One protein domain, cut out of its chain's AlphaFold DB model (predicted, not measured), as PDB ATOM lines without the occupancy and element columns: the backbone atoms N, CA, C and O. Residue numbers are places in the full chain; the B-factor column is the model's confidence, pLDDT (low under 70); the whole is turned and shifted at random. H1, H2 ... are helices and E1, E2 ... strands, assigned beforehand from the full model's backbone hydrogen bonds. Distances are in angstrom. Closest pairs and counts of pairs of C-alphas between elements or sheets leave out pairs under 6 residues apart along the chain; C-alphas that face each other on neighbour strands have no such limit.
ATOM      1  N   VAL A   3      14.246   8.974 -10.640       89.00
ATOM      2  CA  VAL A   3      15.089   9.897  -9.878       89.00
ATOM      3  C   VAL A   3      15.560  11.004 -10.810       89.00
ATOM      4  O   VAL A   3      16.100  10.737 -11.885       89.00
ATOM      5  N   THR A   4      15.371  12.249 -10.384       91.19
ATOM      6  CA  THR A   4      15.869  13.445 -11.070       91.19
ATOM      7  C   THR A   4      16.895  14.141 -10.190       91.19
ATOM      8  O   THR A   4      16.601  14.457  -9.041       91.19
ATOM      9  N   ILE A   5      18.081  14.437 -10.721       90.56
ATOM     10  CA  ILE A   5      19.041  15.319 -10.049       90.56
ATOM     11  C   ILE A   5      18.640  16.763 -10.344       90.56
ATOM     12  O   ILE A   5      18.710  17.223 -11.478       90.56
ATOM     13  N   LYS A   6      18.194  17.490  -9.322       88.94
ATOM     14  CA  LYS A   6      17.736  18.884  -9.430       88.94
ATOM     15  C   LYS A   6      18.879  19.875  -9.344       88.94
ATOM     16  O   LYS A   6      18.788  20.962  -9.897       88.94
ATOM     17  N   ARG A   7      19.920  19.518  -8.596       88.75
ATOM     18  CA  ARG A   7      21.112  20.337  -8.411       88.75
ATOM     19  C   ARG A   7      22.240  19.483  -7.872       88.75
ATOM     20  O   ARG A   7      22.003  18.445  -7.260       88.75
ATOM     21  N   TRP A   8      23.463  19.955  -8.019       88.25
ATOM     22  CA  TRP A   8      24.602  19.367  -7.341       88.25
ATOM     23  C   TRP A   8      25.605  20.445  -6.941       88.25
ATOM     24  O   TRP A   8      25.581  21.567  -7.455       88.25
ATOM     25  N   ARG A   9      26.468  20.114  -5.985       85.00
ATOM     26  CA  ARG A   9      27.602  20.956  -5.606       85.00
ATOM     27  C   ARG A   9      28.755  20.118  -5.087       85.00
ATOM     28  O   ARG A   9      28.553  19.075  -4.469       85.00
ATOM     29  N   LEU A  10      29.958  20.615  -5.324       80.38
ATOM     30  CA  LEU A  10      31.172  20.127  -4.691       80.38
ATOM     31  C   LEU A  10      31.343  20.869  -3.362       80.38
ATOM     32  O   LEU A  10      31.418  22.097  -3.355       80.38
ATOM     33  N   GLU A  11      31.368  20.147  -2.246       76.00
ATOM     34  CA  GLU A  11      31.612  20.749  -0.937       76.00
ATOM     35  C   GLU A  11      33.120  20.911  -0.733       76.00
ATOM     36  O   GLU A  11      33.866  19.933  -0.776       76.00
ATOM     37  N   ALA A  12      33.564  22.141  -0.475       61.81
ATOM     38  CA  ALA A  12      34.941  22.411  -0.087       61.81
ATOM     39  C   ALA A  12      35.124  22.047   1.392       61.81
ATOM     40  O   ALA A  12      34.801  22.843   2.278       61.81
ATOM     41  N   GLN A  13      35.630  20.850   1.689       52.00
ATOM     42  CA  GLN A  13      36.014  20.501   3.059       52.00
ATOM     43  C   GLN A  13      37.458  20.967   3.313       52.00
ATOM     44  O   GLN A  13      38.388  20.183   3.439       52.00
ATOM     45  N   GLY A  14      37.653  22.285   3.352       54.72
ATOM     46  CA  GLY A  14      38.984  22.901   3.338       54.72
ATOM     47  C   GLY A  14      39.492  23.139   1.915       54.72
ATOM     48  O   GLY A  14      38.949  22.600   0.955       54.72
ATOM     49  N   SER A  15      40.499  24.002   1.778       43.16
ATOM     50  CA  SER A  15      40.985  24.570   0.507       43.16
ATOM     51  C   SER A  15      41.400  23.556  -0.563       43.16
ATOM     52  O   SER A  15      41.542  23.950  -1.715       43.16
ATOM     53  N   ASP A  16      41.559  22.282  -0.199       48.91
ATOM     54  CA  ASP A  16      42.205  21.260  -1.025       48.91
ATOM     55  C   ASP A  16      41.467  19.905  -1.025       48.91
ATOM     56  O   ASP A  16      42.015  18.912  -1.503       48.91
ATOM     57  N   ASP A  17      40.240  19.825  -0.480       56.81
ATOM     58  CA  ASP A  17      39.502  18.558  -0.379       56.81
ATOM     59  C   ASP A  17      38.136  18.599  -1.094       56.81
ATOM     60  O   ASP A  17      37.158  19.163  -0.603       56.81
ATOM     61  N   PHE A  18      38.082  17.977  -2.276       60.59
ATOM     62  CA  PHE A  18      36.907  17.822  -3.149       60.59
ATOM     63  C   PHE A  18      36.272  16.423  -3.043       60.59
ATOM     64  O   PHE A  18      35.583  15.953  -3.950       60.59
ATOM     65  N   ARG A  19      36.503  15.719  -1.931       69.44
ATOM     66  CA  ARG A  19      35.982  14.360  -1.709       69.44
ATOM     67  C   ARG A  19      34.473  14.290  -1.527       69.44
ATOM     68  O   ARG A  19      33.922  13.196  -1.584       69.44
ATOM     69  N   THR A  20      33.802  15.414  -1.311       77.00
ATOM     70  CA  THR A  20      32.382  15.420  -0.970       77.00
ATOM     71  C   THR A  20      31.577  16.108  -2.058       77.00
ATOM     72  O   THR A  20      31.699  17.310  -2.277       77.00
ATOM     73  N   VAL A  21      30.711  15.345  -2.720       82.75
ATOM     74  CA  VAL A  21      29.734  15.865  -3.679       82.75
ATOM     75  C   VAL A  21      28.350  15.732  -3.068       82.75
ATOM     76  O   VAL A  21      27.999  14.689  -2.525       82.75
ATOM     77  N   GLN A  22      27.544  16.780  -3.146       84.69
ATOM     78  CA  GLN A  22      26.148  16.739  -2.736       84.69
ATOM     79  C   GLN A  22      25.254  16.797  -3.963       84.69
ATOM     80  O   GLN A  22      25.431  17.662  -4.819       84.69
ATOM     81  N   LEU A  23      24.287  15.887  -4.024       85.50
ATOM     82  CA  LEU A  23      23.249  15.848  -5.045       85.50
ATOM     83  C   LEU A  23      21.909  16.174  -4.389       85.50
ATOM     84  O   LEU A  23      21.520  15.524  -3.421       85.50
ATOM     85  N   LEU A  24      21.200  17.165  -4.915       88.56
ATOM     86  CA  LEU A  24      19.791  17.379  -4.628       88.56
ATOM     87  C   LEU A  24      18.991  16.542  -5.617       88.56
ATOM     88  O   LEU A  24      19.126  16.730  -6.828       88.56
ATOM     89  N   ILE A  25      18.183  15.622  -5.109       87.88
ATOM     90  CA  ILE A  25      17.386  14.714  -5.920       87.88
ATOM     91  C   ILE A  25      15.904  14.837  -5.597       87.88
ATOM     92  O   ILE A  25      15.523  15.117  -4.465       87.88
ATOM     93  N   GLU A  26      15.089  14.572  -6.600       88.50
ATOM     94  CA  GLU A  26      13.635  14.457  -6.531       88.50
ATOM     95  C   GLU A  26      13.259  13.064  -7.036       88.50
ATOM     96  O   GLU A  26      13.908  12.543  -7.953       88.50
ATOM     97  N   THR A  27      12.250  12.444  -6.429       86.50
ATOM     98  CA  THR A  27      11.776  11.120  -6.848       86.50
ATOM     99  C   THR A  27      10.280  11.122  -7.118       86.50
ATOM    100  O   THR A  27       9.549  11.979  -6.630       86.50
ATOM    101  N   ASP A  28       9.811  10.128  -7.867       86.75
ATOM    102  CA  ASP A  28       8.382   9.868  -8.067       86.75
ATOM    103  C   ASP A  28       7.688   9.226  -6.847       86.75
ATOM    104  O   ASP A  28       6.483   8.956  -6.882       86.75
ATOM    105  N   GLN A  29       8.416   8.982  -5.751       82.62
ATOM    106  CA  GLN A  29       7.853   8.457  -4.512       82.62
ATOM    107  C   GLN A  29       7.238   9.582  -3.672       82.62
ATOM    108  O   GLN A  29       7.923  10.528  -3.299       82.62
ATOM    109  N   GLN A  30       5.967   9.429  -3.277       72.75
ATOM    110  CA  GLN A  30       5.247  10.404  -2.436       72.75
ATOM    111  C   GLN A  30       5.949  10.736  -1.109       72.75
ATOM    112  O   GLN A  30       5.735  11.804  -0.550       72.75
ATOM    113  N   GLU A  31       6.767   9.826  -0.582       73.44
ATOM    114  CA  GLU A  31       7.472  10.017   0.691       73.44
ATOM    115  C   GLU A  31       8.808  10.769   0.537       73.44
ATOM    116  O   GLU A  31       9.408  11.163   1.538       73.44
ATOM    117  N   ILE A  32       9.298  10.952  -0.697       70.94
ATOM    118  CA  ILE A  32      10.589  11.582  -1.005       70.94
ATOM    119  C   ILE A  32      10.399  12.561  -2.172       70.94
ATOM    120  O   ILE A  32      10.834  12.311  -3.298       70.94
ATOM    121  N   GLU A  33       9.750  13.689  -1.879       72.50
ATOM    122  CA  GLU A  33       9.590  14.786  -2.840       72.50
ATOM    123  C   GLU A  33      10.947  15.415  -3.183       72.50
ATOM    124  O   GLU A  33      11.282  15.564  -4.350       72.50
ATOM    125  N   GLU A  34      11.786  15.713  -2.187       82.25
ATOM    126  CA  GLU A  34      13.130  16.247  -2.418       82.25
ATOM    127  C   GLU A  34      14.095  15.807  -1.311       82.25
ATOM    128  O   GLU A  34      13.738  15.744  -0.130       82.25
ATOM    129  N   LYS A  35      15.337  15.476  -1.679       83.25
ATOM    130  CA  LYS A  35      16.347  14.995  -0.735       83.25
ATOM    131  C   LYS A  35      17.765  15.367  -1.146       83.25
ATOM    132  O   LYS A  35      18.134  15.266  -2.310       83.25
ATOM    133  N   ILE A  36      18.590  15.716  -0.160       82.94
ATOM    134  CA  ILE A  36      20.039  15.852  -0.342       82.94
ATOM    135  C   ILE A  36      20.700  14.497  -0.084       82.94
ATOM    136  O   ILE A  36      20.498  13.885   0.967       82.94
ATOM    137  N   VAL A  37      21.504  14.053  -1.045       81.06
ATOM    138  CA  VAL A  37      22.366  12.878  -0.950       81.06
ATOM    139  C   VAL A  37      23.814  13.340  -0.909       81.06
ATOM    140  O   VAL A  37      24.307  13.961  -1.851       81.06
ATOM    141  N   THR A  38      24.502  13.014   0.182       80.75
ATOM    142  CA  THR A  38      25.936  13.281   0.323       80.75
ATOM    143  C   THR A  38      26.731  12.086  -0.185       80.75
ATOM    144  O   THR A  38      26.563  10.974   0.315       80.75
ATOM    145  N   ILE A  39      27.618  12.326  -1.149       77.81
ATOM    146  CA  ILE A  39      28.506  11.354  -1.788       77.81
ATOM    147  C   ILE A  39      29.927  11.645  -1.325       77.81
ATOM    148  O   ILE A  39      30.523  12.644  -1.716       77.81
ATOM    149  N   ASN A  40      30.461  10.761  -0.484       74.00
ATOM    150  CA  ASN A  40      31.844  10.845  -0.021       74.00
ATOM    151  C   ASN A  40      32.719   9.899  -0.846       74.00
ATOM    152  O   ASN A  40      32.542   8.682  -0.770       74.00
ATOM    153  N   LEU A  41      33.665  10.457  -1.592       70.44
ATOM    154  CA  LEU A  41      34.670   9.750  -2.372       70.44
ATOM    155  C   LEU A  41      35.859   9.429  -1.462       70.44
ATOM    156  O   LEU A  41      36.494  10.325  -0.906       70.44
ATOM    157  N   THR A  42      36.148   8.145  -1.256       63.06
ATOM    158  CA  THR A  42      37.228   7.711  -0.355       63.06
ATOM    159  C   THR A  42      38.510   7.339  -1.104       63.06
ATOM    160  O   THR A  42      38.548   7.250  -2.331       63.06
ATOM    161  N   GLY A  43      39.587   7.132  -0.336       52.22
ATOM    162  CA  GLY A  43      40.971   7.024  -0.802       52.22
ATOM    163  C   GLY A  43      41.224   6.129  -2.017       52.22
ATOM    164  O   GLY A  43      41.978   6.548  -2.877       52.22
ATOM    165  N   SER A  44      40.592   4.959  -2.163       55.03
ATOM    166  CA  SER A  44      40.830   4.094  -3.337       55.03
ATOM    167  C   SER A  44      40.323   4.711  -4.644       55.03
ATOM    168  O   SER A  44      40.998   4.622  -5.668       55.03
ATOM    169  N   VAL A  45      39.180   5.396  -4.595       55.72
ATOM    170  CA  VAL A  45      38.611   6.152  -5.716       55.72
ATOM    171  C   VAL A  45      39.482   7.370  -6.008       55.72
ATOM    172  O   VAL A  45      39.814   7.632  -7.156       55.72
ATOM    173  N   MET A  46      39.960   8.050  -4.966       55.22
ATOM    174  CA  MET A  46      40.895   9.169  -5.109       55.22
ATOM    175  C   MET A  46      42.256   8.748  -5.670       55.22
ATOM    176  O   MET A  46      42.849   9.517  -6.405       55.22
ATOM    177  N   THR A  47      42.764   7.553  -5.361       53.12
ATOM    178  CA  THR A  47      44.027   7.045  -5.925       53.12
ATOM    179  C   THR A  47      43.852   6.610  -7.381       53.12
ATOM    180  O   THR A  47      44.740   6.840  -8.190       53.12
ATOM    181  N   GLN A  48      42.704   6.029  -7.743       54.50
ATOM    182  CA  GLN A  48      42.410   5.606  -9.121       54.50
ATOM    183  C   GLN A  48      42.076   6.770 -10.056       54.50
ATOM    184  O   GLN A  48      42.393   6.720 -11.243       54.50
ATOM    185  N   ILE A  49      41.443   7.817  -9.529       54.47
ATOM    186  CA  ILE A  49      41.217   9.073 -10.245       54.47
ATOM    187  C   ILE A  49      42.406  10.025 -10.011       54.47
ATOM    188  O   ILE A  49      42.497  11.033 -10.682       54.47
ATOM    189  N   GLY A  50      43.355   9.716  -9.121       49.31
ATOM    190  CA  GLY A  50      44.414  10.628  -8.662       49.31
ATOM    191  C   GLY A  50      45.280  11.192  -9.781       49.31
ATOM    192  O   GLY A  50      45.444  12.403  -9.861       49.31
ATOM    193  N   ASP A  51      45.721  10.347 -10.715       49.38
ATOM    194  CA  ASP A  51      46.501  10.792 -11.880       49.38
ATOM    195  C   ASP A  51      45.667  11.650 -12.857       49.38
ATOM    196  O   ASP A  51      46.192  12.527 -13.543       49.38
ATOM    197  N   TYR A  52      44.350  11.421 -12.920       52.00
ATOM    198  CA  TYR A  52      43.410  12.204 -13.731       52.00
ATOM    199  C   TYR A  52      43.044  13.533 -13.057       52.00
ATOM    200  O   TYR A  52      42.975  14.571 -13.709       52.00
ATOM    201  N   VAL A  53      42.854  13.495 -11.742       54.28
ATOM    202  CA  VAL A  53      42.560  14.621 -10.866       54.28
ATOM    203  C   VAL A  53      43.744  15.573 -10.834       54.28
ATOM    204  O   VAL A  53      43.526  16.739 -11.106       54.28
ATOM    205  N   ASP A  54      44.981  15.120 -10.622       52.22
ATOM    206  CA  ASP A  54      46.152  16.014 -10.604       52.22
ATOM    207  C   ASP A  54      46.369  16.720 -11.955       52.22
ATOM    208  O   ASP A  54      46.703  17.905 -11.997       52.22
ATOM    209  N   ALA A  55      46.112  16.037 -13.078       55.03
ATOM    210  CA  ALA A  55      46.239  16.624 -14.415       55.03
ATOM    211  C   ALA A  55      45.105  17.609 -14.769       55.03
ATOM    212  O   ALA A  55      45.295  18.497 -15.602       55.03
ATOM    213  N   GLN A  56      43.924  17.446 -14.167       53.97
ATOM    214  CA  GLN A  56      42.717  18.224 -14.461       53.97
ATOM    215  C   GLN A  56      42.302  19.139 -13.304       53.97
ATOM    216  O   GLN A  56      41.356  19.892 -13.473       53.97
ATOM    217  N   TYR A  57      42.989  19.144 -12.158       55.75
ATOM    218  CA  TYR A  57      42.583  19.881 -10.952       55.75
ATOM    219  C   TYR A  57      42.411  21.380 -11.217       55.75
ATOM    220  O   TYR A  57      41.520  22.035 -10.685       55.75
ATOM    221  N   HIS A  58      43.249  21.917 -12.103       55.91
ATOM    222  CA  HIS A  58      43.199  23.312 -12.535       55.91
ATOM    223  C   HIS A  58      42.289  23.553 -13.752       55.91
ATOM    224  O   HIS A  58      42.183  24.683 -14.227       55.91
ATOM    225  N   SER A  59      41.642  22.511 -14.272       65.44
ATOM    226  CA  SER A  59      40.665  22.605 -15.352       65.44
ATOM    227  C   SER A  59      39.346  23.151 -14.818       65.44
ATOM    228  O   SER A  59      38.824  22.698 -13.800       65.44
ATOM    229  N   ALA A  60      38.755  24.088 -15.559       65.38
ATOM    230  CA  ALA A  60      37.422  24.608 -15.262       65.38
ATOM    231  C   ALA A  60      36.335  23.512 -15.279       65.38
ATOM    232  O   ALA A  60      35.273  23.686 -14.681       65.38
ATOM    233  N   ASP A  61      36.602  22.378 -15.933       71.75
ATOM    234  CA  ASP A  61      35.661  21.264 -16.060       71.75
ATOM    235  C   ASP A  61      35.754  20.243 -14.922       71.75
ATOM    236  O   ASP A  61      34.877  19.386 -14.796       71.75
ATOM    237  N   PHE A  62      36.763  20.341 -14.054       74.00
ATOM    238  CA  PHE A  62      36.974  19.376 -12.979       74.00
ATOM    239  C   PHE A  62      35.784  19.263 -12.013       74.00
ATOM    240  O   PHE A  62      35.298  18.147 -11.816       74.00
ATOM    241  N   PRO A  63      35.210  20.364 -11.479       75.38
ATOM    242  CA  PRO A  63      34.025  20.260 -10.632       75.38
ATOM    243  C   PRO A  63      32.887  19.522 -11.338       75.38
ATOM    244  O   PRO A  63      32.248  18.660 -10.737       75.38
ATOM    245  N   LYS A  64      32.657  19.814 -12.627       77.56
ATOM    246  CA  LYS A  64      31.593  19.179 -13.415       77.56
ATOM    247  C   LYS A  64      31.820  17.680 -13.549       77.56
ATOM    248  O   LYS A  64      30.888  16.912 -13.340       77.56
ATOM    249  N   GLN A  65      33.046  17.251 -13.837       76.12
ATOM    250  CA  GLN A  65      33.398  15.830 -13.908       76.12
ATOM    251  C   GLN A  65      33.132  15.108 -12.579       76.12
ATOM    252  O   GLN A  65      32.596  13.999 -12.583       76.12
ATOM    253  N   MET A  66      33.413  15.760 -11.446       78.12
ATOM    254  CA  MET A  66      33.099  15.223 -10.117       78.12
ATOM    255  C   MET A  66      31.590  15.096  -9.889       78.12
ATOM    256  O   MET A  66      31.130  14.070  -9.385       78.12
ATOM    257  N   GLY A  67      30.807  16.089 -10.321       81.25
ATOM    258  CA  GLY A  67      29.345  16.011 -10.332       81.25
ATOM    259  C   GLY A  67      28.832  14.824 -11.152       81.25
ATOM    260  O   GLY A  67      28.003  14.050 -10.671       81.25
ATOM    261  N   ARG A  68      29.352  14.645 -12.374       83.06
ATOM    262  CA  ARG A  68      28.967  13.552 -13.286       83.06
ATOM    263  C   ARG A  68      29.272  12.182 -12.693       83.06
ATOM    264  O   ARG A  68      28.431  11.286 -12.727       83.06
ATOM    265  N   LEU A  69      30.459  12.030 -12.108       79.56
ATOM    266  CA  LEU A  69      30.858  10.808 -11.420       79.56
ATOM    267  C   LEU A  69      29.934  10.508 -10.237       79.56
ATOM    268  O   LEU A  69      29.445   9.390 -10.110       79.56
ATOM    269  N   ALA A  70      29.674  11.500  -9.386       80.56
ATOM    270  CA  ALA A  70      28.808  11.349  -8.223       80.56
ATOM    271  C   ALA A  70      27.394  10.901  -8.627       80.56
ATOM    272  O   ALA A  70      26.849   9.949  -8.065       80.56
ATOM    273  N   ALA A  71      26.834  11.533  -9.656       84.69
ATOM    274  CA  ALA A  71      25.556  11.160 -10.241       84.69
ATOM    275  C   ALA A  71      25.556   9.699 -10.732       84.69
ATOM    276  O   ALA A  71      24.664   8.918 -10.394       84.69
ATOM    277  N   ALA A  72      26.583   9.306 -11.487       81.31
ATOM    278  CA  ALA A  72      26.731   7.951 -12.007       81.31
ATOM    279  C   ALA A  72      26.824   6.890 -10.902       81.31
ATOM    280  O   ALA A  72      26.199   5.832 -11.003       81.31
ATOM    281  N   LEU A  73      27.585   7.188  -9.845       79.88
ATOM    282  CA  LEU A  73      27.715   6.324  -8.675       79.88
ATOM    283  C   LEU A  73      26.366   6.151  -7.979       79.88
ATOM    284  O   LEU A  73      25.975   5.019  -7.711       79.88
ATOM    285  N   LEU A  74      25.623   7.244  -7.765       82.25
ATOM    286  CA  LEU A  74      24.287   7.177  -7.179       82.25
ATOM    287  C   LEU A  74      23.363   6.265  -7.988       82.25
ATOM    288  O   LEU A  74      22.736   5.379  -7.412       82.25
ATOM    289  N   LYS A  75      23.288   6.466  -9.310       84.69
ATOM    290  CA  LYS A  75      22.449   5.644 -10.189       84.69
ATOM    291  C   LYS A  75      22.785   4.163 -10.039       84.69
ATOM    292  O   LYS A  75      21.902   3.369  -9.729       84.69
ATOM    293  N   ARG A  76      24.061   3.810 -10.217       79.62
ATOM    294  CA  ARG A  76      24.530   2.422 -10.140       79.62
ATOM    295  C   ARG A  76      24.168   1.788  -8.800       79.62
ATOM    296  O   ARG A  76      23.707   0.658  -8.738       79.62
ATOM    297  N   GLU A  77      24.365   2.514  -7.715       78.00
ATOM    298  CA  GLU A  77      24.161   1.990  -6.366       78.00
ATOM    299  C   GLU A  77      22.685   1.835  -6.020       78.00
ATOM    300  O   GLU A  77      22.298   0.864  -5.370       78.00
ATOM    301  N   LEU A  78      21.837   2.728  -6.531       81.81
ATOM    302  CA  LEU A  78      20.396   2.545  -6.470       81.81
ATOM    303  C   LEU A  78      19.949   1.336  -7.310       81.81
ATOM    304  O   LEU A  78      19.088   0.601  -6.839       81.81
ATOM    305  N   GLU A  79      20.543   1.074  -8.483       83.06
ATOM    306  CA  GLU A  79      20.217  -0.112  -9.305       83.06
ATOM    307  C   GLU A  79      20.530  -1.419  -8.560       83.06
ATOM    308  O   GLU A  79      19.763  -2.379  -8.625       83.06
ATOM    309  N   PHE A  80      21.626  -1.450  -7.795       80.19
ATOM    310  CA  PHE A  80      21.964  -2.591  -6.940       80.19
ATOM    311  C   PHE A  80      21.114  -2.662  -5.667       80.19
ATOM    312  O   PHE A  80      20.769  -3.752  -5.207       80.19
ATOM    313  N   SER A  81      20.796  -1.520  -5.059       80.88
ATOM    314  CA  SER A  81      20.075  -1.451  -3.790       80.88
ATOM    315  C   SER A  81      19.163  -0.219  -3.725       80.88
ATOM    316  O   SER A  81      19.514   0.798  -3.117       80.88
ATOM    317  N   PRO A  82      17.924  -0.316  -4.252       80.38
ATOM    318  CA  PRO A  82      17.001   0.822  -4.318       80.38
ATOM    319  C   PRO A  82      16.661   1.415  -2.946       80.38
ATOM    320  O   PRO A  82      16.398   2.605  -2.811       80.38
ATOM    321  N   ARG A  83      16.729   0.596  -1.885       81.19
ATOM    322  CA  ARG A  83      16.467   1.016  -0.496       81.19
ATOM    323  C   ARG A  83      17.477   2.043   0.027       81.19
ATOM    324  O   ARG A  83      17.211   2.672   1.052       81.19
ATOM    325  N   LEU A  84      18.625   2.218  -0.636       76.31
ATOM    326  CA  LEU A  84      19.614   3.239  -0.280       76.31
ATOM    327  C   LEU A  84      19.057   4.659  -0.394       76.31
ATOM    328  O   LEU A  84      19.520   5.526   0.339       76.31
ATOM    329  N   ILE A  85      18.011   4.880  -1.199       76.75
ATOM    330  CA  ILE A  85      17.348   6.183  -1.336       76.75
ATOM    331  C   ILE A  85      16.847   6.741   0.004       76.75
ATOM    332  O   ILE A  85      16.837   7.950   0.228       76.75
ATOM    333  N   HIS A  86      16.508   5.869   0.960       77.94
ATOM    334  CA  HIS A  86      16.053   6.275   2.290       77.94
ATOM    335  C   HIS A  86      17.208   6.699   3.216       77.94
ATOM    336  O   HIS A  86      16.961   7.322   4.248       77.94
ATOM    337  N   LYS A  87      18.478   6.498   2.834       73.62
ATOM    338  CA  LYS A  87      19.658   6.921   3.608       73.62
ATOM    339  C   LYS A  87      20.230   8.246   3.069       73.62
ATOM    340  O   LYS A  87      20.528   8.322   1.886       73.62
ATOM    341  N   PRO A  88      20.348   9.305   3.895       56.97
ATOM    342  CA  PRO A  88      20.813  10.623   3.436       56.97
ATOM    343  C   PRO A  88      22.334  10.710   3.220       56.97
ATOM    344  O   PRO A  88      22.788  11.442   2.343       56.97
ATOM    345  N   ASP A  89      23.113   9.925   3.966       63.62
ATOM    346  CA  ASP A  89      24.572   9.895   3.847       63.62
ATOM    347  C   ASP A  89      25.031   8.592   3.194       63.62
ATOM    348  O   ASP A  89      25.070   7.531   3.831       63.62
ATOM    349  N   LEU A  90      25.403   8.674   1.917       60.19
ATOM    350  CA  LEU A  90      25.987   7.558   1.187       60.19
ATOM    351  C   LEU A  90      27.513   7.708   1.195       60.19
ATOM    352  O   LEU A  90      28.123   8.531   0.510       60.19
ATOM    353  N   LYS A  91      28.166   6.899   2.031       58.16
ATOM    354  CA  LYS A  91      29.622   6.756   2.000       58.16
ATOM    355  C   LYS A  91      29.976   5.758   0.905       58.16
ATOM    356  O   LYS A  91      29.922   4.551   1.136       58.16
ATOM    357  N   PHE A  92      30.347   6.252  -0.270       55.75
ATOM    358  CA  PHE A  92      30.839   5.406  -1.352       55.75
ATOM    359  C   PHE A  92      32.305   5.061  -1.084       55.75
ATOM    360  O   PHE A  92      33.236   5.697  -1.565       55.75
ATOM    361  N   GLY A  93      32.490   4.062  -0.218       44.00
ATOM    362  CA  GLY A  93      33.795   3.527   0.171       44.00
ATOM    363  C   GLY A  93      34.064   2.101  -0.303       44.00
ATOM    364  O   GLY A  93      35.115   1.555   0.014       44.00
TER     365      GLY A  93
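AT A GLANCE: This is residues 3 to 93 of the 119 residues of an uncharacterized protein of Sphingobacteriales bacterium (UniProt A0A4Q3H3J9). A strongly twisted sheet of four strands has one long helix, H3, packed slantwise over one of its faces, while the other face is bare. The short helices H1 and H2 make a small extension beyond one end of the sheet, and the short H4 turns the chain from H3 into the edge strand E4. The printed part has 91 residues, with four named strands and four named helices in the order E1 E2 E3 H1 H2 H3 H4 E4; the sheet's order is E1, E2, E3, E4, mixed, and the class is mixed, helices and strands. The whole is compact, with a radius of gyration of the C-alphas of 13.5 A, and elongated, spanning 43 by 22 by 20 A.

IN THESE COORDINATES: E1, residues 3 to 11, begins with C-alpha 3 at (15.089, 9.897, -9.878), bends by 64 degrees at residue 6 and is 21.7 A long. E2, residues 20 to 27, is 21.9 A long, and E3, residues 35 to 41, is 19.1 A. H1, residues 43 to 48, and H2, residues 50 to 56, are short. H3, residues 62 to 80, begins with C-alpha 62 at (36.974, 19.376, -12.979) and is 27.3 A long. H4 is residues 82 to 86, and E4, residues 89 to 92, ends with C-alpha 92 at (30.839, 5.406, -1.352).

HOW THE PARTS SIT: E1, E2 and E3 form a meander, each strand the antiparallel neighbour of the one before; E1 and E2 are a hairpin, and so are E2 and E3. N 6 and O 24 are 2.8 A apart, and N 23 and O 37 are 2.9 A apart, within hydrogen-bond range. E3 and E4 are parallel, at 30 degrees, with N 90 and O 38 at 3.0 A; with H1 to H4 between them they make a strand-helix-strand unit, two parallel neighbour strands joined through helices. H3 is on the sheet at a height of 7.3 A, making two layers, helix on one face of a sheet. It runs slantwise to the strands, at 42 degrees to E1 on the local plane, and lies over E1, E3 and, only just, E2, on which 3 of its C-alphas fall. The closest C-alphas of H3 and E1 are those of Gly 67 and Trp 8, 6.5 A apart. H3 and H4 only just touch, only at the corner, with 3 pairs of C-alphas within 8 A, the closest Leu 78 and Leu 84 at 6.3 A. H4 only grazes the sheet, with residues 84 to 86. H2 is close to but not clearly touching H3, and H1 and H2 meet only through their link; neither is on the sheet. In H1 and H3 every O i to N i+4 pair is within hydrogen-bond range; H2 has 2 of 3, and H4 0 of 1 but 2 of 2 O i to N i+3 pairs.

THE WHOLE: The C-alphas farthest apart, those of Gln 30 and Ala 55, are 43.2 A apart. The printed part has no cut, and no link is long. The mean pLDDT of the printed part is 71.7, with residues 12 to 19, 42 to 60 and 88 to 93 under 70.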